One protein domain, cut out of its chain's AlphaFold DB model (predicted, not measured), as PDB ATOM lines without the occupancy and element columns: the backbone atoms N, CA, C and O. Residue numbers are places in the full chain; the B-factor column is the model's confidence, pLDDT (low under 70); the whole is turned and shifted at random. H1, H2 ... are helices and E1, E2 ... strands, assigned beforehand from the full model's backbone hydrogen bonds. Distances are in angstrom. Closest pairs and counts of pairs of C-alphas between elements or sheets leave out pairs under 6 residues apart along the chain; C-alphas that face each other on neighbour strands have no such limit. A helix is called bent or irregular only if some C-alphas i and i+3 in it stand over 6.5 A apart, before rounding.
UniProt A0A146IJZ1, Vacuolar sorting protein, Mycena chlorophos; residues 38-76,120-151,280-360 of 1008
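Overview. This is residues 38 to 76, 120 to 151 and 280 to 360 of the 1008 residues of the protein "Vacuolar sorting protein" of Mycena chlorophos (UniProt A0A146IJZ1). A four-stranded parallel sheet, E2 E1 E6 E7, has two helices, H1 and H3, side by side over one face and a small three-stranded sheet, E3 E4 E5, over part of the other. The two sheets make a sandwich, partly face to face, and the short helix H2 sits beside E3 at the small sheet's edge. The printed part has 152 residues, with three named helices and seven named strands in the order E1 H1 E2 E3 E4 E5 E6 H2 E7 H3. The class is mixed, helices and strands, with under half of the residues in named elements. The whole is compact, with a radius of gyration of the C-alphas of 14.1 A and spans of 45 by 34 by 29 A.

Arrangement. The larger sheet runs E2 (residues 69 to 74), E1 (43 to 47), E6 (141 to 144), E7 (314 to 316). Its neighbour pairs are parallel: N 46 and O 71 are 2.8 A apart, N 47 and O 143 2.8 A, and N 315 and O 142 2.8 A, each within hydrogen-bond range. H1 (51 to 64) and H3 (329 to 347) are on the same face, two layers with helices on one face of a sheet. H1 is over E2 and E1 at a height over the sheet of 9.1 A; H3 is over E6 at 8.8 A, and only just not over E7, on which 2 of its C-alphas fall. H1 and H3 touch, the closest C-alphas being those of Phe 56 and Ala 336, 4.7 A, at a shallow tilt of 26 degrees, the same way. E1, H1 and E2 form a strand-helix-strand unit, two parallel neighbour strands with a helix between, its crossover right-handed. E3 (121 to 125), E4 (128 to 131) and E5 (136 to 138) form a meander, each strand the antiparallel neighbour of the one before; N 130 and O 123 are 2.8 A apart, N 129 and O 137 2.8 A. H2 (282 to 286) stands at this sheet's level; its closest C-alphas to E3 are those of Pro 283 and Gln 123, 4.7 A. In H3 every O i to N i+4 pair is within hydrogen-bond range, in H1 8 of 10, in H2 0 of 1 with 1 of 2 O i to N i+3 pairs.

Along the chain. E1 begins at C-alpha 43 (52.412, 118.110, 37.460) and is 12.5 A long; E2 is 16.1 A, E3 10.9 A, E4 9.8 A, E5 6.4 A, E6 10.3 A and E7 7.1 A. H1 is 20.3 A long and irregular, but only just: C-alphas 59 and 62 are 6.7 A apart. H2 is 7.7 A; H3, 26.0 A, ends at C-alpha 347 (58.761, 110.048, 41.817).

Size, cuts and confidence. The C-alphas farthest apart are those of Thr 38 and Pro 360, 48.5 A. Residues 77 to 119 and 152 to 279 are not printed; the gaps are 8.2 A and 10.7 A. The links H2 to E7 and E7 to H3 are long. The pLDDT is under 70 at residues 38 to 40 and 150 to 151.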
ATOM      1  N   THR A  38      39.829 113.103  43.781       40.28
ATOM      2  CA  THR A  38      39.581 113.850  42.529       40.28
ATOM      3  C   THR A  38      40.284 113.264  41.299       40.28
ATOM      4  O   THR A  38      40.051 113.742  40.193       40.28
ATOM      5  N   ASN A  39      41.085 112.204  41.464       46.72
ATOM      6  CA  ASN A  39      41.793 111.495  40.389       46.72
ATOM      7  C   ASN A  39      42.743 112.388  39.549       46.72
ATOM      8  O   ASN A  39      43.037 112.092  38.391       46.72
ATOM      9  N   LEU A  40      43.220 113.496  40.134       67.69
ATOM     10  CA  LEU A  40      44.114 114.465  39.495       67.69
ATOM     11  C   LEU A  40      45.582 114.146  39.807       67.69
ATOM     12  O   LEU A  40      46.006 114.193  40.963       67.69
ATOM     13  N   LYS A  41      46.365 113.866  38.762       87.25
ATOM     14  CA  LYS A  41      47.810 113.613  38.858       87.25
ATOM     15  C   LYS A  41      48.593 114.910  39.148       87.25
ATOM     16  O   LYS A  41      48.234 115.953  38.596       87.25
ATOM     17  N   PRO A  42      49.666 114.877  39.962       93.19
ATOM     18  CA  PRO A  42      50.603 115.993  40.108       93.19
ATOM     19  C   PRO A  42      51.322 116.335  38.791       93.19
ATOM     20  O   PRO A  42      51.471 115.501  37.899       93.19
ATOM     21  N   ASN A  43      51.793 117.581  38.678       96.31
ATOM     22  CA  ASN A  43      52.412 118.110  37.460       96.31
ATOM     23  C   ASN A  43      53.946 118.149  37.551       96.31
ATOM     24  O   ASN A  43      54.510 118.629  38.538       96.31
ATOM     25  N   ILE A  44      54.614 117.764  36.465       97.81
ATOM     26  CA  ILE A  44      56.017 118.088  36.181       97.81
ATOM     27  C   ILE A  44      56.011 119.222  35.155       97.81
ATOM     28  O   ILE A  44      55.624 119.011  34.006       97.81
ATOM     29  N   VAL A  45      56.406 120.429  35.560       98.31
ATOM     30  CA  VAL A  45      56.414 121.611  34.683       98.31
ATOM     31  C   VAL A  45      57.803 121.810  34.078       98.31
ATOM     32  O   VAL A  45      58.812 121.798  34.781       98.31
ATOM     33  N   VAL A  46      57.855 122.034  32.769       98.06
ATOM     34  CA  VAL A  46      59.078 122.268  31.994       98.06
ATOM     35  C   VAL A  46      58.973 123.655  31.372       98.06
ATOM     36  O   VAL A  46      58.068 123.895  30.581       98.06
ATOM     37  N   ILE A  47      59.866 124.581  31.730       97.75
ATOM     38  CA  ILE A  47      59.880 125.937  31.161       97.75
ATOM     39  C   ILE A  47      60.931 126.012  30.051       97.75
ATOM     40  O   ILE A  47      62.130 125.928  30.326       97.75
ATOM     41  N   GLY A  48      60.477 126.231  28.819       95.06
ATOM     42  CA  GLY A  48      61.284 126.256  27.599       95.06
ATOM     43  C   GLY A  48      61.087 124.991  26.762       95.06
ATOM     44  O   GLY A  48      61.341 123.891  27.238       95.06
ATOM     45  N   GLY A  49      60.667 125.151  25.507       92.50
ATOM     46  CA  GLY A  49      60.334 124.113  24.526       92.50
ATOM     47  C   GLY A  49      61.274 124.057  23.320       92.50
ATOM     48  O   GLY A  49      60.891 123.559  22.262       92.50
ATOM     49  N   SER A  50      62.497 124.576  23.437       91.00
ATOM     50  CA  SER A  50      63.567 124.314  22.459       91.00
ATOM     51  C   SER A  50      64.178 122.911  22.674       91.00
ATOM     52  O   SER A  50      63.694 122.137  23.503       91.00
ATOM     53  N   TYR A  51      65.253 122.573  21.948       91.19
ATOM     54  CA  TYR A  51      65.881 121.238  21.878       91.19
ATOM     55  C   TYR A  51      65.979 120.487  23.212       91.19
ATOM     56  O   TYR A  51      65.726 119.287  23.264       91.19
ATOM     57  N   VAL A  52      66.373 121.177  24.284       94.00
ATOM     58  CA  VAL A  52      66.613 120.560  25.596       94.00
ATOM     59  C   VAL A  52      65.310 120.292  26.349       94.00
ATOM     60  O   VAL A  52      65.183 119.251  26.985       94.00
ATOM     61  N   GLY A  53      64.341 121.201  26.248       94.75
ATOM     62  CA  GLY A  53      63.040 121.071  26.897       94.75
ATOM     63  C   GLY A  53      62.172 119.999  26.253       94.75
ATOM     64  O   GLY A  53      61.683 119.123  26.959       94.75
ATOM     65  N   LEU A  54      62.075 119.988  24.917       92.62
ATOM     66  CA  LEU A  54      61.426 118.881  24.203       92.62
ATOM     67  C   LEU A  54      62.130 117.555  24.494       92.62
ATOM     68  O   LEU A  54      61.466 116.605  24.887       92.62
ATOM     69  N   LYS A  55      63.472 117.499  24.438       92.38
ATOM     70  CA  LYS A  55      64.173 116.248  24.753       92.38
ATOM     71  C   LYS A  55      63.971 115.800  26.206       92.38
ATOM     72  O   LYS A  55      63.992 114.599  26.465       92.38
ATOM     73  N   PHE A  56      63.766 116.718  27.150       95.25
ATOM     74  CA  PHE A  56      63.357 116.363  28.507       95.25
ATOM     75  C   PHE A  56      61.939 115.770  28.518       95.25
ATOM     76  O   PHE A  56      61.771 114.666  29.030       95.25
ATOM     77  N   VAL A  57      60.957 116.432  27.891       94.50
ATOM     78  CA  VAL A  57      59.565 115.950  27.764       94.50
ATOM     79  C   VAL A  57      59.504 114.557  27.123       94.50
ATOM     80  O   VAL A  57      58.984 113.638  27.749       94.50
ATOM     81  N   ASP A  58      60.136 114.368  25.960       90.38
ATOM     82  CA  ASP A  58      60.240 113.084  25.240       90.38
ATOM     83  C   ASP A  58      60.882 111.962  26.072       90.38
ATOM     84  O   ASP A  58      60.737 110.784  25.756       90.38
ATOM     85  N   THR A  59      61.667 112.316  27.094       91.25
ATOM     86  CA  THR A  59      62.342 111.343  27.963       91.25
ATOM     87  C   THR A  59      61.534 111.062  29.224       91.25
ATOM     88  O   THR A  59      61.469 109.911  29.635       91.25
ATOM     89  N   ILE A  60      60.914 112.074  29.844       93.88
ATOM     90  CA  ILE A  60      60.186 111.896  31.106       93.88
ATOM     91  C   ILE A  60      58.749 111.414  30.896       93.88
ATOM     92  O   ILE A  60      58.309 110.535  31.631       93.88
ATOM     93  N   ALA A  61      58.018 111.945  29.909       93.25
ATOM     94  CA  ALA A  61      56.575 111.736  29.811       93.25
ATOM     95  C   ALA A  61      56.204 110.252  29.629       93.25
ATOM     96  O   ALA A  61      55.393 109.765  30.421       93.25
ATOM     97  N   PRO A  62      56.852 109.471  28.732       90.62
ATOM     98  CA  PRO A  62      56.620 108.026  28.658       90.62
ATOM     99  C   PRO A  62      56.877 107.295  29.986       90.62
ATOM    100  O   PRO A  62      56.158 106.357  30.313       90.62
ATOM    101  N   LEU A  63      57.855 107.747  30.779       90.06
ATOM    102  CA  LEU A  63      58.298 107.092  32.016       90.06
ATOM    103  C   LEU A  63      57.423 107.384  33.245       90.06
ATOM    104  O   LEU A  63      57.541 106.667  34.238       90.06
ATOM    105  N   VAL A  64      56.592 108.434  33.215       92.06
ATOM    106  CA  VAL A  64      55.823 108.889  34.394       92.06
ATOM    107  C   VAL A  64      54.332 109.118  34.142       92.06
ATOM    108  O   VAL A  64      53.616 109.366  35.109       92.06
ATOM    109  N   HIS A  65      53.852 109.023  32.895       90.00
ATOM    110  CA  HIS A  65      52.473 109.363  32.507       90.00
ATOM    111  C   HIS A  65      51.367 108.699  33.346       90.00
ATOM    112  O   HIS A  65      50.275 109.255  33.476       90.00
ATOM    113  N   GLU A  66      51.612 107.528  33.936       89.44
ATOM    114  CA  GLU A  66      50.673 106.869  34.852       89.44
ATOM    115  C   GLU A  66      50.473 107.648  36.162       89.44
ATOM    116  O   GLU A  66      49.357 107.700  36.673       89.44
ATOM    117  N   THR A  67      51.519 108.309  36.670       90.81
ATOM    118  CA  THR A  67      51.541 108.964  37.992       90.81
ATOM    119  C   THR A  67      51.530 110.493  37.935       90.81
ATOM    120  O   THR A  67      50.995 111.117  38.845       90.81
ATOM    121  N   HIS A  68      52.096 111.099  36.887       93.56
ATOM    122  CA  HIS A  68      52.285 112.547  36.749       93.56
ATOM    123  C   HIS A  68      51.846 113.040  35.363       93.56
ATOM    124  O   HIS A  68      52.052 112.358  34.358       93.56
ATOM    125  N   ASN A  69      51.315 114.262  35.296       93.44
ATOM    126  CA  ASN A  69      51.143 114.992  34.037       93.44
ATOM    127  C   ASN A  69      52.448 115.720  33.685       93.44
ATOM    128  O   ASN A  69      53.073 116.313  34.568       93.44
ATOM    129  N   THR A  70      52.831 115.760  32.408       95.50
ATOM    130  CA  THR A  70      53.948 116.604  31.951       95.50
ATOM    131  C   THR A  70      53.408 117.884  31.319       95.50
ATOM    132  O   THR A  70      52.601 117.832  30.395       95.50
ATOM    133  N   VAL A  71      53.847 119.050  31.791       96.25
ATOM    134  CA  VAL A  71      53.379 120.357  31.305       96.25
ATOM    135  C   VAL A  71      54.541 121.092  30.644       96.25
ATOM    136  O   VAL A  71      55.469 121.511  31.334       96.25
ATOM    137  N   LEU A  72      54.497 121.275  29.321       96.44
ATOM    138  CA  LEU A  72      55.469 122.121  28.626       96.44
ATOM    139  C   LEU A  72      54.954 123.559  28.557       96.44
ATOM    140  O   LEU A  72      53.955 123.828  27.895       96.44
ATOM    141  N   LEU A  73      55.672 124.472  29.202       96.75
ATOM    142  CA  LEU A  73      55.442 125.909  29.156       96.75
ATOM    143  C   LEU A  73      56.472 126.571  28.231       96.75
ATOM    144  O   LEU A  73      57.665 126.587  28.537       96.75
ATOM    145  N   GLU A  74      56.020 127.157  27.127       94.69
ATOM    146  CA  GLU A  74      56.879 127.853  26.159       94.69
ATOM    147  C   GLU A  74      56.283 129.212  25.768       94.69
ATOM    148  O   GLU A  74      55.077 129.347  25.587       94.69
ATOM    149  N   LYS A  75      57.139 130.232  25.631       91.88
ATOM    150  CA  LYS A  75      56.771 131.620  25.302       91.88
ATOM    151  C   LYS A  75      56.477 131.823  23.810       91.88
ATOM    152  O   LYS A  75      55.695 132.710  23.471       91.88
ATOM    153  N   ASN A  76      57.117 131.059  22.930       90.31
ATOM    154  CA  ASN A  76      57.014 131.163  21.477       90.31
ATOM    155  C   ASN A  76      55.866 130.298  20.941       90.31
ATOM    156  O   ASN A  76      55.616 129.202  21.433       90.31
ATOM    157  N   ALA A 120      54.609 132.847  28.724       92.19
ATOM    158  CA  ALA A 120      55.903 133.213  29.288       92.19
ATOM    159  C   ALA A 120      55.849 133.183  30.818       92.19
ATOM    160  O   ALA A 120      55.037 133.887  31.421       92.19
ATOM    161  N   ALA A 121      56.744 132.417  31.443       94.25
ATOM    162  CA  ALA A 121      56.961 132.471  32.885       94.25
ATOM    163  C   ALA A 121      57.463 133.864  33.301       94.25
ATOM    164  O   ALA A 121      58.422 134.383  32.730       94.25
ATOM    165  N   ASN A 122      56.817 134.453  34.305       93.25
ATOM    166  CA  ASN A 122      57.172 135.749  34.881       93.25
ATOM    167  C   ASN A 122      57.863 135.587  36.239       93.25
ATOM    168  O   ASN A 122      58.896 136.200  36.498       93.25
ATOM    169  N   GLN A 123      57.291 134.735  37.090       93.69
ATOM    170  CA  GLN A 123      57.737 134.482  38.455       93.69
ATOM    171  C   GLN A 123      57.660 132.980  38.741       93.69
ATOM    172  O   GLN A 123      56.792 132.287  38.208       93.69
ATOM    173  N   ILE A 124      58.532 132.475  39.606       96.62
ATOM    174  CA  ILE A 124      58.421 131.126  40.162       96.62
ATOM    175  C   ILE A 124      58.107 131.281  41.653       96.62
ATOM    176  O   ILE A 124      58.712 132.094  42.345       96.62
ATOM    177  N   LEU A 125      57.132 130.520  42.138       94.25
ATOM    178  CA  LEU A 125      56.794 130.369  43.550       94.25
ATOM    179  C   LEU A 125      57.030 128.904  43.952       94.25
ATOM    180  O   LEU A 125      57.206 128.045  43.088       94.25
ATOM    181  N   GLN A 126      57.039 128.611  45.253       91.00
ATOM    182  CA  GLN A 126      57.479 127.315  45.794       91.00
ATOM    183  C   GLN A 126      56.733 126.083  45.236       91.00
ATOM    184  O   GLN A 126      57.346 125.026  45.127       91.00
ATOM    185  N   ASP A 127      55.444 126.204  44.891       91.94
ATOM    186  CA  ASP A 127      54.629 125.112  44.324       91.94
ATOM    187  C   ASP A 127      53.898 125.475  43.014       91.94
ATOM    188  O   ASP A 127      53.015 124.741  42.570       91.94
ATOM    189  N   GLN A 128      54.234 126.613  42.386       95.69
ATOM    190  CA  GLN A 128      53.569 127.089  41.164       95.69
ATOM    191  C   GLN A 128      54.408 128.090  40.347       95.69
ATOM    192  O   GLN A 128      55.126 128.923  40.900       95.69
ATOM    193  N   VAL A 129      54.289 128.050  39.019       96.88
ATOM    194  CA  VAL A 129      54.845 129.058  38.098       96.88
ATOM    195  C   VAL A 129      53.773 130.104  37.803       96.88
ATOM    196  O   VAL A 129      52.653 129.741  37.452       96.88
ATOM    197  N   VAL A 130      54.110 131.391  37.907       96.50
ATOM    198  CA  VAL A 130      53.223 132.506  37.538       96.50
ATOM    199  C   VAL A 130      53.604 133.019  36.154       96.50
ATOM    200  O   VAL A 130      54.764 133.357  35.897       96.50
ATOM    201  N   LEU A 131      52.626 133.091  35.261       95.94
ATOM    202  CA  LEU A 131      52.779 133.545  33.883       95.94
ATOM    203  C   LEU A 131      52.641 135.072  33.751       95.94
ATOM    204  O   LEU A 131      52.119 135.752  34.633       95.94
ATOM    205  N   GLN A 132      53.074 135.625  32.615       91.62
ATOM    206  CA  GLN A 132      52.940 137.060  32.308       91.62
ATOM    207  C   GLN A 132      51.483 137.541  32.146       91.62
ATOM    208  O   GLN A 132      51.239 138.738  32.261       91.62
ATOM    209  N   ASN A 133      50.518 136.640  31.927       90.44
ATOM    210  CA  ASN A 133      49.075 136.936  31.945       90.44
ATOM    211  C   ASN A 133      48.456 136.867  33.366       90.44
ATOM    212  O   ASN A 133      47.260 137.098  33.515       90.44
ATOM    213  N   GLY A 134      49.240 136.539  34.404       90.94
ATOM    214  CA  GLY A 134      48.781 136.372  35.792       90.94
ATOM    215  C   GLY A 134      48.275 134.968  36.157       90.94
ATOM    216  O   GLY A 134      48.012 134.701  37.331       90.94
ATOM    217  N   GLU A 135      48.175 134.061  35.183       94.31
ATOM    218  CA  GLU A 135      47.819 132.651  35.374       94.31
ATOM    219  C   GLU A 135      48.881 131.907  36.199       94.31
ATOM    220  O   GLU A 135      50.055 132.291  36.220       94.31
ATOM    221  N   LYS A 136      48.474 130.840  36.901       95.19
ATOM    222  CA  LYS A 136      49.350 130.080  37.802       95.19
ATOM    223  C   LYS A 136      49.264 128.584  37.528       95.19
ATOM    224  O   LYS A 136      48.210 127.981  37.715       95.19
ATOM    225  N   ILE A 137      50.387 127.989  37.135       95.94
ATOM    226  CA  ILE A 137      50.511 126.552  36.864       95.94
ATOM    227  C   ILE A 137      51.129 125.879  38.098       95.94
ATOM    228  O   ILE A 137      52.310 126.120  38.367       95.94
ATOM    229  N   PRO A 138      50.393 125.049  38.859       96.38
ATOM    230  CA  PRO A 138      50.964 124.313  39.984       96.38
ATOM    231  C   PRO A 138      51.934 123.230  39.498       96.38
ATOM    232  O   PRO A 138      51.703 122.612  38.454       96.38
ATOM    233  N   TYR A 139      52.989 122.972  40.271       96.81
ATOM    234  CA  TYR A 139      53.982 121.930  40.000       96.81
ATOM    235  C   TYR A 139      54.357 121.148  41.261       96.81
ATOM    236  O   TYR A 139      54.355 121.683  42.367       96.81
ATOM    237  N   GLU A 140      54.731 119.882  41.082       97.06
ATOM    238  CA  GLU A 140      55.496 119.133  42.081       97.06
ATOM    239  C   GLU A 140      56.993 119.142  41.746       97.06
ATOM    240  O   GLU A 140      57.814 119.370  42.633       97.06
ATOM    241  N   TYR A 141      57.344 118.979  40.466       98.38
ATOM    242  CA  TYR A 141      58.713 119.111  39.954       98.38
ATOM    243  C   TYR A 141      58.777 120.201  38.885       98.38
ATOM    244  O   TYR A 141      57.855 120.332  38.077       98.38
ATOM    245  N   LEU A 142      59.873 120.959  38.865       98.38
ATOM    246  CA  LEU A 142      60.083 122.059  37.924       98.38
ATOM    247  C   LEU A 142      61.422 121.916  37.202       98.38
ATOM    248  O   LEU A 142      62.452 121.707  37.842       98.38
ATOM    249  N   VAL A 143      61.421 122.082  35.881       98.56
ATOM    250  CA  VAL A 143      62.622 121.991  35.042       98.56
ATOM    251  C   VAL A 143      62.802 123.264  34.228       98.56
ATOM    252  O   VAL A 143      61.964 123.628  33.407       98.56
ATOM    253  N   LEU A 144      63.922 123.948  34.453       98.19
ATOM    254  CA  LEU A 144      64.262 125.214  33.811       98.19
ATOM    255  C   LEU A 144      65.188 124.968  32.617       98.19
ATOM    256  O   LEU A 144      66.403 124.843  32.782       98.19
ATOM    257  N   ALA A 145      64.586 124.913  31.427       97.06
ATOM    258  CA  ALA A 145      65.225 124.726  30.123       97.06
ATOM    259  C   ALA A 145      65.179 126.008  29.257       97.06
ATOM    260  O   ALA A 145      65.274 125.947  28.031       97.06
ATOM    261  N   THR A 146      65.046 127.181  29.890       93.81
ATOM    262  CA  THR A 146      64.792 128.487  29.244       93.81
ATOM    263  C   THR A 146      65.915 128.988  28.328       93.81
ATOM    264  O   THR A 146      65.691 129.897  27.532       93.81
ATOM    265  N   GLY A 147      67.111 128.401  28.410       92.00
ATOM    266  CA  GLY A 147      68.224 128.663  27.498       92.00
ATOM    267  C   GLY A 147      68.788 130.089  27.569       92.00
ATOM    268  O   GLY A 147      68.894 130.700  28.635       92.00
ATOM    269  N   THR A 148      69.199 130.612  26.413       89.06
ATOM    270  CA  THR A 148      69.738 131.972  26.272       89.06
ATOM    271  C   THR A 148      68.992 132.737  25.177       89.06
ATOM    272  O   THR A 148      68.512 132.131  24.223       89.06
ATOM    273  N   GLY A 149      68.879 134.061  25.311       78.00
ATOM    274  CA  GLY A 149      68.211 134.936  24.344       78.00
ATOM    275  C   GLY A 149      69.031 136.181  24.000       78.00
ATOM    276  O   GLY A 149      69.763 136.716  24.834       78.00
ATOM    277  N   LEU A 150      68.921 136.646  22.756       67.88
ATOM    278  CA  LEU A 150      69.441 137.954  22.349       67.88
ATOM    279  C   LEU A 150      68.599 139.078  22.981       67.88
ATOM    280  O   LEU A 150      67.441 138.860  23.339       67.88
ATOM    281  N   GLN A 151      69.179 140.272  23.124       58.16
ATOM    282  CA  GLN A 151      68.473 141.467  23.599       58.16
ATOM    283  C   GLN A 151      68.467 142.569  22.516       58.16
ATOM    284  O   GLN A 151      69.488 142.730  21.839       58.16
ATOM    285  N   LEU A 280      68.449 133.170  30.236       91.94
ATOM    286  CA  LEU A 280      67.057 133.505  30.559       91.94
ATOM    287  C   LEU A 280      66.642 132.945  31.932       91.94
ATOM    288  O   LEU A 280      65.646 132.235  32.069       91.94
ATOM    289  N   SER A 281      67.430 133.262  32.961       94.38
ATOM    290  CA  SER A 281      67.248 132.793  34.346       94.38
ATOM    291  C   SER A 281      66.255 133.613  35.181       94.38
ATOM    292  O   SER A 281      65.874 133.182  36.269       94.38
ATOM    293  N   GLN A 282      65.810 134.771  34.678       91.69
ATOM    294  CA  GLN A 282      65.018 135.763  35.424       91.69
ATOM    295  C   GLN A 282      63.806 135.208  36.209       91.69
ATOM    296  O   GLN A 282      63.618 135.668  37.335       91.69
ATOM    297  N   PRO A 283      63.010 134.230  35.721       93.50
ATOM    298  CA  PRO A 283      61.895 133.688  36.504       93.50
ATOM    299  C   PRO A 283      62.322 133.116  37.868       93.50
ATOM    300  O   PRO A 283      61.593 133.272  38.849       93.50
ATOM    301  N   LEU A 284      63.522 132.522  37.973       96.00
ATOM    302  CA  LEU A 284      64.042 131.932  39.217       96.00
ATOM    303  C   LEU A 284      64.516 132.982  40.233       96.00
ATOM    304  O   LEU A 284      64.475 132.717  41.433       96.00
ATOM    305  N   ALA A 285      64.887 134.187  39.784       93.56
ATOM    306  CA  ALA A 285      65.401 135.259  40.647       93.56
ATOM    307  C   ALA A 285      64.416 135.679  41.756       93.56
ATOM    308  O   ALA A 285      64.807 136.291  42.745       93.56
ATOM    309  N   SER A 286      63.138 135.345  41.572       89.69
ATOM    310  CA  SER A 286      62.040 135.609  42.500       89.69
ATOM    311  C   SER A 286      61.865 134.578  43.624       89.69
ATOM    312  O   SER A 286      61.196 134.888  44.608       89.69
ATOM    313  N   LEU A 287      62.454 133.384  43.490       95.06
ATOM    314  CA  LEU A 287      62.369 132.289  44.468       95.06
ATOM    315  C   LEU A 287      63.731 131.961  45.093       95.06
ATOM    316  O   LEU A 287      63.814 131.707  46.293       95.06
ATOM    317  N   SER A 288      64.780 131.963  44.265       95.88
ATOM    318  CA  SER A 288      66.151 131.626  44.645       95.88
ATOM    319  C   SER A 288      67.158 132.489  43.859       95.88
ATOM    320  O   SER A 288      67.784 132.027  42.896       95.88
ATOM    321  N   PRO A 289      67.308 133.784  44.207       94.19
ATOM    322  CA  PRO A 289      68.298 134.661  43.578       94.19
ATOM    323  C   PRO A 289      69.736 134.177  43.821       94.19
ATOM    324  O   PRO A 289      70.589 134.317  42.946       94.19
ATOM    325  N   GLU A 290      70.015 133.540  44.962       92.94
ATOM    326  CA  GLU A 290      71.307 132.909  45.257       92.94
ATOM    327  C   GLU A 290      71.623 131.670  44.397       92.94
ATOM    328  O   GLU A 290      72.798 131.308  44.271       92.94
ATOM    329  N   SER A 291      70.650 131.075  43.697       95.62
ATOM    330  CA  SER A 291      70.921 130.106  42.625       95.62
ATOM    331  C   SER A 291      71.278 130.749  41.277       95.62
ATOM    332  O   SER A 291      71.509 130.016  40.322       95.62
ATOM    333  N   ILE A 292      71.404 132.079  41.163       96.44
ATOM    334  CA  ILE A 292      71.826 132.761  39.923       96.44
ATOM    335  C   ILE A 292      73.222 133.381  40.087       96.44
ATOM    336  O   ILE A 292      73.515 134.064  41.071       96.44
ATOM    337  N   ASP A 293      74.117 133.141  39.126       93.62
ATOM    338  CA  ASP A 293      75.486 133.666  39.150       93.62
ATOM    339  C   ASP A 293      75.638 135.091  38.577       93.62
ATOM    340  O   ASP A 293      74.702 135.700  38.052       93.62
ATOM    341  N   ALA A 294      76.846 135.652  38.696       90.50
ATOM    342  CA  ALA A 294      77.160 136.996  38.204       90.50
ATOM    343  C   ALA A 294      77.038 137.126  36.669       90.50
ATOM    344  O   ALA A 294      76.757 138.213  36.169       90.50
ATOM    345  N   SER A 295      77.185 136.017  35.936       88.56
ATOM    346  CA  SER A 295      76.973 135.911  34.484       88.56
ATOM    347  C   SER A 295      75.524 135.538  34.118       88.56
ATOM    348  O   SER A 295      75.216 135.340  32.944       88.56
ATOM    349  N   LYS A 296      74.629 135.484  35.116       92.88
ATOM    350  CA  LYS A 296      73.203 135.130  35.056       92.88
ATOM    351  C   LYS A 296      72.876 133.660  34.767       92.88
ATOM    352  O   LYS A 296      71.697 133.360  34.592       92.88
ATOM    353  N   PHE A 297      73.831 132.732  34.781       94.81
ATOM    354  CA  PHE A 297      73.510 131.299  34.693       94.81
ATOM    355  C   PHE A 297      72.943 130.768  36.020       94.81
ATOM    356  O   PHE A 297      73.228 131.301  37.094       94.81
ATOM    357  N   ILE A 298      72.146 129.700  35.947       97.38
ATOM    358  CA  ILE A 298      71.572 129.019  37.115       97.38
ATOM    359  C   ILE A 298      72.585 128.009  37.659       97.38
ATOM    360  O   ILE A 298      72.940 127.045  36.978       97.38
ATOM    361  N   ARG A 299      73.041 128.211  38.897       97.44
ATOM    362  CA  ARG A 299      73.882 127.268  39.640       97.44
ATOM    363  C   ARG A 299      73.114 125.974  39.916       97.44
ATOM    364  O   ARG A 299      72.031 125.999  40.500       97.44
ATOM    365  N   VAL A 300      73.719 124.850  39.539       97.31
ATOM    366  CA  VAL A 300      73.181 123.498  39.739       97.31
ATOM    367  C   VAL A 300      74.226 122.568  40.356       97.31
ATOM    368  O   VAL A 300      75.425 122.757  40.153       97.31
ATOM    369  N   ARG A 301      73.762 121.558  41.096       96.19
ATOM    370  CA  ARG A 301      74.567 120.405  41.536       96.19
ATOM    371  C   ARG A 301      74.839 119.454  40.348       96.19
ATOM    372  O   ARG A 301      74.160 119.576  39.326       96.19
ATOM    373  N   PRO A 302      75.758 118.474  40.457       96.06
ATOM    374  CA  PRO A 302      75.946 117.444  39.426       96.06
ATOM    375  C   PRO A 302      74.657 116.679  39.080       96.06
ATOM    376  O   PRO A 302      74.454 116.317  37.924       96.06
ATOM    377  N   THR A 303      73.736 116.530  40.041       96.88
ATOM    378  CA  THR A 303      72.382 115.965  39.861       96.88
ATOM    379  C   THR A 303      71.416 116.845  39.050       96.88
ATOM    380  O   THR A 303      70.272 116.452  38.822       96.88
ATOM    381  N   LEU A 304      71.860 118.033  38.616       97.81
ATOM    382  CA  LEU A 304      71.131 119.061  37.855       97.81
ATOM    383  C   LEU A 304      69.980 119.760  38.598       97.81
ATOM    384  O   LEU A 304      69.304 120.620  38.030       97.81
ATOM    385  N   GLN A 305      69.802 119.459  39.883       97.94
ATOM    386  CA  GLN A 305      69.011 120.273  40.808       97.94
ATOM    387  C   GLN A 305      69.671 121.644  41.010       97.94
ATOM    388  O   GLN A 305      70.903 121.732  41.010       97.94
ATOM    389  N   ILE A 306      68.888 122.700  41.247       97.69
ATOM    390  CA  ILE A 306      69.449 124.008  41.624       97.69
ATOM    391  C   ILE A 306      70.193 123.924  42.965       97.69
ATOM    392  O   ILE A 306      69.895 123.068  43.801       97.69
ATOM    393  N   THR A 307      71.190 124.789  43.171       95.56
ATOM    394  CA  THR A 307      72.045 124.719  44.373       95.56
ATOM    395  C   THR A 307      71.314 124.955  45.690       95.56
ATOM    396  O   THR A 307      71.767 124.423  46.698       95.56
ATOM    397  N   ASP A 308      70.210 125.704  45.705       95.50
ATOM    398  CA  ASP A 308      69.422 125.920  46.918       95.50
ATOM    399  C   ASP A 308      68.728 124.629  47.393       95.50
ATOM    400  O   ASP A 308      67.839 124.076  46.741       95.50
ATOM    401  N   GLU A 309      69.142 124.143  48.561       93.00
ATOM    402  CA  GLU A 309      68.628 122.923  49.189       93.00
ATOM    403  C   GLU A 309      67.184 123.060  49.694       93.00
ATOM    404  O   GLU A 309      66.520 122.046  49.909       93.00
ATOM    405  N   ARG A 310      66.653 124.288  49.813       94.31
ATOM    406  CA  ARG A 310      65.244 124.544  50.166       94.31
ATOM    407  C   ARG A 310      64.269 124.090  49.075       94.31
ATOM    408  O   ARG A 310      63.102 123.830  49.373       94.31
ATOM    409  N   TYR A 311      64.733 123.965  47.827       95.50
ATOM    410  CA  TYR A 311      63.898 123.657  46.661       95.50
ATOM    411  C   TYR A 311      64.396 122.422  45.875       95.50
ATOM    412  O   TYR A 311      64.656 122.504  44.672       95.50
ATOM    413  N   PRO A 312      64.497 121.232  46.504       95.00
ATOM    414  CA  PRO A 312      65.144 120.056  45.912       95.00
ATOM    415  C   PRO A 312      64.395 119.451  44.710       95.00
ATOM    416  O   PRO A 312      64.932 118.568  44.045       95.00
ATOM    417  N   LYS A 313      63.169 119.903  44.416       97.06
ATOM    418  CA  LYS A 313      62.382 119.481  43.243       97.06
ATOM    419  C   LYS A 313      62.530 120.410  42.025       97.06
ATOM    420  O   LYS A 313      61.860 120.189  41.017       97.06
ATOM    421  N   ILE A 314      63.399 121.425  42.095       98.12
ATOM    422  CA  ILE A 314      63.698 122.332  40.977       98.12
ATOM    423  C   ILE A 314      65.041 121.960  40.339       98.12
ATOM    424  O   ILE A 314      66.079 121.919  41.001       98.12
ATOM    425  N   PHE A 315      65.017 121.728  39.029       98.44
ATOM    426  CA  PHE A 315      66.157 121.370  38.190       98.44
ATOM    427  C   PHE A 315      66.393 122.438  37.117       98.44
ATOM    428  O   PHE A 315      65.471 123.158  36.725       98.44
ATOM    429  N   SER A 316      67.612 122.524  36.583       98.12
ATOM    430  CA  SER A 316      67.902 123.353  35.410       98.12
ATOM    431  C   SER A 316      68.845 122.648  34.439       98.12
ATOM    432  O   SER A 316      69.804 121.992  34.841       98.12
ATOM    433  N   VAL A 317      68.544 122.770  33.146       97.62
ATOM    434  CA  VAL A 317      69.189 122.020  32.061       97.62
ATOM    435  C   VAL A 317      69.398 122.896  30.827       97.62
ATOM    436  O   VAL A 317      68.698 123.884  30.605       97.62
ATOM    437  N   GLY A 318      70.353 122.515  29.982       94.88
ATOM    438  CA  GLY A 318      70.671 123.242  28.761       94.88
ATOM    439  C   GLY A 318      71.440 124.529  29.032       94.88
ATOM    440  O   GLY A 318      72.146 124.665  30.034       94.88
ATOM    441  N   ASP A 319      71.332 125.483  28.110       93.25
ATOM    442  CA  ASP A 319      72.303 126.576  28.061       93.25
ATOM    443  C   ASP A 319      72.205 127.568  29.231       93.25
ATOM    444  O   ASP A 319      73.192 128.234  29.531       93.25
ATOM    445  N   VAL A 320      71.064 127.621  29.930       95.19
ATOM    446  CA  VAL A 320      70.859 128.468  31.119       95.19
ATOM    447  C   VAL A 320      71.547 127.917  32.380       95.19
ATOM    448  O   VAL A 320      71.853 128.683  33.292       95.19
ATOM    449  N   ALA A 321      71.830 126.612  32.437       96.12
ATOM    450  CA  ALA A 321      72.394 125.950  33.613       96.12
ATOM    451  C   ALA A 321      73.931 126.033  33.644       96.12
ATOM    452  O   ALA A 321      74.608 125.825  32.633       96.12
ATOM    453  N   ALA A 322      74.521 126.284  34.814       94.62
ATOM    454  CA  ALA A 322      75.956 126.510  35.025       94.62
ATOM    455  C   ALA A 322      76.798 125.211  35.079       94.62
ATOM    456  O   ALA A 322      77.763 125.106  35.825       94.62
ATOM    457  N   THR A 323      76.459 124.210  34.262       91.69
ATOM    458  CA  THR A 323      76.975 122.823  34.315       91.69
ATOM    459  C   THR A 323      78.446 122.611  33.915       91.69
ATOM    460  O   THR A 323      78.857 121.470  33.722       91.69
ATOM    461  N   GLY A 324      79.232 123.665  33.673       85.94
ATOM    462  CA  GLY A 324      80.599 123.591  33.114       85.94
ATOM    463  C   GLY A 324      80.708 123.088  31.659       85.94
ATOM    464  O   GLY A 324      81.603 123.501  30.925       85.94
ATOM    465  N   GLY A 325      79.775 122.247  31.205       83.69
ATOM    466  CA  GLY A 325      79.720 121.710  29.848       83.69
ATOM    467  C   GLY A 325      79.406 122.747  28.767       83.69
ATOM    468  O   GLY A 325      78.866 123.829  29.029       83.69
ATOM    469  N   ASN A 326      79.742 122.383  27.525       85.62
ATOM    470  CA  ASN A 326      79.538 123.226  26.350       85.62
ATOM    471  C   ASN A 326      78.055 123.605  26.180       85.62
ATOM    472  O   ASN A 326      77.157 122.817  26.471       85.62
ATOM    473  N   LYS A 327      77.808 124.823  25.697       87.62
ATOM    474  CA  LYS A 327      76.462 125.374  25.502       87.62
ATOM    475  C   LYS A 327      75.979 125.010  24.100       87.62
ATOM    476  O   LYS A 327      76.343 125.683  23.133       87.62
ATOM    477  N   ASN A 328      75.347 123.838  23.993       86.25
ATOM    478  CA  ASN A 328      74.802 123.267  22.763       86.25
ATOM    479  C   ASN A 328      73.763 122.158  23.049       86.25
ATOM    480  O   ASN A 328      73.720 121.567  24.131       86.25
ATOM    481  N   ALA A 329      72.977 121.808  22.025       87.00
ATOM    482  CA  ALA A 329      71.910 120.810  22.122       87.00
ATOM    483  C   ALA A 329      72.379 119.383  22.488       87.00
ATOM    484  O   ALA A 329      71.621 118.664  23.131       87.00
ATOM    485  N   ARG A 330      73.607 118.958  22.144       87.38
ATOM    486  CA  ARG A 330      74.137 117.627  22.523       87.38
ATOM    487  C   ARG A 330      74.382 117.549  24.030       87.38
ATOM    488  O   ARG A 330      73.970 116.589  24.674       87.38
ATOM    489  N   SER A 331      75.046 118.559  24.585       89.50
ATOM    490  CA  SER A 331      75.322 118.659  26.020       89.50
ATOM    491  C   SER A 331      74.029 118.846  26.818       89.50
ATOM    492  O   SER A 331      73.850 118.189  27.840       89.50
ATOM    493  N   GLY A 332      73.094 119.654  26.306       92.12
ATOM    494  CA  GLY A 332      71.757 119.808  26.879       92.12
ATOM    495  C   GLY A 332      70.912 118.530  26.833       92.12
ATOM    496  O   GLY A 332      70.286 118.193  27.829       92.12
ATOM    497  N   ALA A 333      70.935 117.757  25.742       88.88
ATOM    498  CA  ALA A 333      70.213 116.482  25.650       88.88
ATOM    499  C   ALA A 333      70.710 115.439  26.670       88.88
ATOM    500  O   ALA A 333      69.904 114.705  27.240       88.88
ATOM    501  N   ALA A 334      72.018 115.405  26.948       92.19
ATOM    502  CA  ALA A 334      72.575 114.579  28.020       92.19
ATOM    503  C   ALA A 334      72.118 115.062  29.412       92.19
ATOM    504  O   ALA A 334      71.737 114.248  30.249       92.19
ATOM    505  N   GLN A 335      72.078 116.378  29.643       96.56
ATOM    506  CA  GLN A 335      71.554 116.960  30.888       96.56
ATOM    507  C   GLN A 335      70.059 116.650  31.081       96.56
ATOM    508  O   GLN A 335      69.644 116.265  32.169       96.56
ATOM    509  N   ALA A 336      69.256 116.743  30.018       95.81
ATOM    510  CA  ALA A 336      67.841 116.384  30.039       95.81
ATOM    511  C   ALA A 336      67.619 114.916  30.448       95.81
ATOM    512  O   ALA A 336      66.735 114.642  31.254       95.81
ATOM    513  N   ALA A 337      68.445 113.985  29.956       94.50
ATOM    514  CA  ALA A 337      68.364 112.574  30.338       94.50
ATOM    515  C   ALA A 337      68.706 112.336  31.824       94.50
ATOM    516  O   ALA A 337      67.961 111.641  32.511       94.50
ATOM    517  N   ILE A 338      69.777 112.958  32.338       96.44
ATOM    518  CA  ILE A 338      70.173 112.869  33.758       96.44
ATOM    519  C   ILE A 338      69.088 113.458  34.674       96.44
ATOM    520  O   ILE A 338      68.688 112.829  35.652       96.44
ATOM    521  N   ALA A 339      68.552 114.637  34.335       97.75
ATOM    522  CA  ALA A 339      67.470 115.259  35.094       97.75
ATOM    523  C   ALA A 339      66.187 114.407  35.071       97.75
ATOM    524  O   ALA A 339      65.531 114.271  36.101       97.75
ATOM    525  N   ALA A 340      65.846 113.797  33.929       97.00
ATOM    526  CA  ALA A 340      64.676 112.926  33.812       97.00
ATOM    527  C   ALA A 340      64.828 111.656  34.664       97.00
ATOM    528  O   ALA A 340      63.914 111.318  35.412       97.00
ATOM    529  N   ALA A 341      65.994 111.001  34.631       96.75
ATOM    530  CA  ALA A 341      66.282 109.836  35.468       96.75
ATOM    531  C   ALA A 341      66.231 110.168  36.972       96.75
ATOM    532  O   ALA A 341      65.652 109.417  37.758       96.75
ATOM    533  N   ASN A 342      66.773 111.322  37.379       98.00
ATOM    534  CA  ASN A 342      66.705 111.788  38.767       98.00
ATOM    535  C   ASN A 342      65.267 112.105  39.209       98.00
ATOM    536  O   ASN A 342      64.869 111.690  40.297       98.00
ATOM    537  N   ILE A 343      64.463 112.769  38.373       98.00
ATOM    538  CA  ILE A 343      63.045 113.029  38.672       98.00
ATOM    539  C   ILE A 343      62.255 111.715  38.737       98.00
ATOM    540  O   ILE A 343      61.502 111.525  39.685       98.00
ATOM    541  N   GLN A 344      62.478 110.766  37.822       96.31
ATOM    542  CA  GLN A 344      61.844 109.442  37.869       96.31
ATOM    543  C   GLN A 344      62.173 108.694  39.176       96.31
ATOM    544  O   GLN A 344      61.277 108.123  39.799       96.31
ATOM    545  N   ARG A 345      63.432 108.741  39.644       95.81
ATOM    546  CA  ARG A 345      63.820 108.172  40.950       95.81
ATOM    547  C   ARG A 345      63.108 108.856  42.113       95.81
ATOM    548  O   ARG A 345      62.615 108.156  42.991       95.81
ATOM    549  N   MET A 346      62.999 110.185  42.103       96.25
ATOM    550  CA  MET A 346      62.289 110.938  43.147       96.25
ATOM    551  C   MET A 346      60.773 110.682  43.143       96.25
ATOM    552  O   MET A 346      60.175 110.578  44.213       96.25
ATOM    553  N   VAL A 347      60.160 110.497  41.969       94.44
ATOM    554  CA  VAL A 347      58.761 110.048  41.817       94.44
ATOM    555  C   VAL A 347      58.553 108.654  42.422       94.44
ATOM    556  O   VAL A 347      57.545 108.422  43.082       94.44
ATOM    557  N   ALA A 348      59.532 107.755  42.287       91.50
ATOM    558  CA  ALA A 348      59.542 106.445  42.943       91.50
ATOM    559  C   ALA A 348      59.969 106.479  44.434       91.50
ATOM    560  O   ALA A 348      60.166 105.426  45.040       91.50
ATOM    561  N   GLY A 349      60.138 107.664  45.038       91.12
ATOM    562  CA  GLY A 349      60.539 107.836  46.442       91.12
ATOM    563  C   GLY A 349      62.035 107.646  46.737       91.12
ATOM    564  O   GLY A 349      62.435 107.676  47.900       91.12
ATOM    565  N   GLY A 350      62.867 107.457  45.710       92.00
ATOM    566  CA  GLY A 350      64.323 107.348  45.816       92.00
ATOM    567  C   GLY A 350      65.053 108.697  45.789       92.00
ATOM    568  O   GLY A 350      64.482 109.747  45.495       92.00
ATOM    569  N   ALA A 351      66.356 108.667  46.072       92.69
ATOM    570  CA  ALA A 351      67.221 109.844  45.978       92.69
ATOM    571  C   ALA A 351      67.707 110.092  44.529       92.69
ATOM    572  O   ALA A 351      67.922 109.127  43.786       92.69
ATOM    573  N   PRO A 352      67.927 111.357  44.120       93.88
ATOM    574  CA  PRO A 352      68.560 111.684  42.845       93.88
ATOM    575  C   PRO A 352      70.070 111.415  42.935       93.88
ATOM    576  O   PRO A 352      70.774 112.066  43.704       93.88
ATOM    577  N   THR A 353      70.554 110.435  42.173       94.81
ATOM    578  CA  THR A 353      71.932 109.908  42.254       94.81
ATOM    579  C   THR A 353      72.641 109.791  40.900       94.81
ATOM    580  O   THR A 353      73.799 109.395  40.866       94.81
ATOM    581  N   GLU A 354      71.991 110.147  39.786       95.62
ATOM    582  CA  GLU A 354      72.683 110.315  38.501       95.62
ATOM    583  C   GLU A 354      73.382 111.678  38.453       95.62
ATOM    584  O   GLU A 354      72.767 112.701  38.766       95.62
ATOM    585  N   GLU A 355      74.641 111.710  38.014       96.38
ATOM    586  CA  GLU A 355      75.443 112.933  37.923       96.38
ATOM    587  C   GLU A 355      75.842 113.265  36.479       96.38
ATOM    588  O   GLU A 355      76.217 112.402  35.684       96.38
ATOM    589  N   TYR A 356      75.792 114.550  36.129       95.50
ATOM    590  CA  TYR A 356      76.197 115.039  34.818       95.50
ATOM    591  C   TYR A 356      77.702 115.336  34.746       95.50
ATOM    592  O   TYR A 356      78.172 116.363  35.240       95.50
ATOM    593  N   ALA A 357      78.442 114.485  34.032       91.06
ATOM    594  CA  ALA A 357      79.833 114.732  33.654       91.06
ATOM    595  C   ALA A 357      79.936 115.480  32.299       91.06
ATOM    596  O   ALA A 357      79.425 114.992  31.282       91.06
ATOM    597  N   PRO A 358      80.618 116.642  32.222       87.94
ATOM    598  CA  PRO A 358      80.865 117.340  30.960       87.94
ATOM    599  C   PRO A 358      81.724 116.538  29.965       87.94
ATOM    600  O   PRO A 358      82.880 116.220  30.230       87.94
ATOM    601  N   SER A 359      81.191 116.272  28.770       85.12
ATOM    602  CA  SER A 359      81.946 115.649  27.672       85.12
ATOM    603  C   SER A 359      82.894 116.640  26.966       85.12
ATOM    604  O   SER A 359      82.531 117.817  26.856       85.12
ATOM    605  N   PRO A 360      84.007 116.180  26.352       86.38
ATOM    606  CA  PRO A 360      84.870 117.009  25.506       86.38
ATOM    607  C   PRO A 360      84.101 117.813  24.448       86.38
ATOM    608  O   PRO A 360      83.105 117.353  23.876       86.38
TER     609      PRO A 360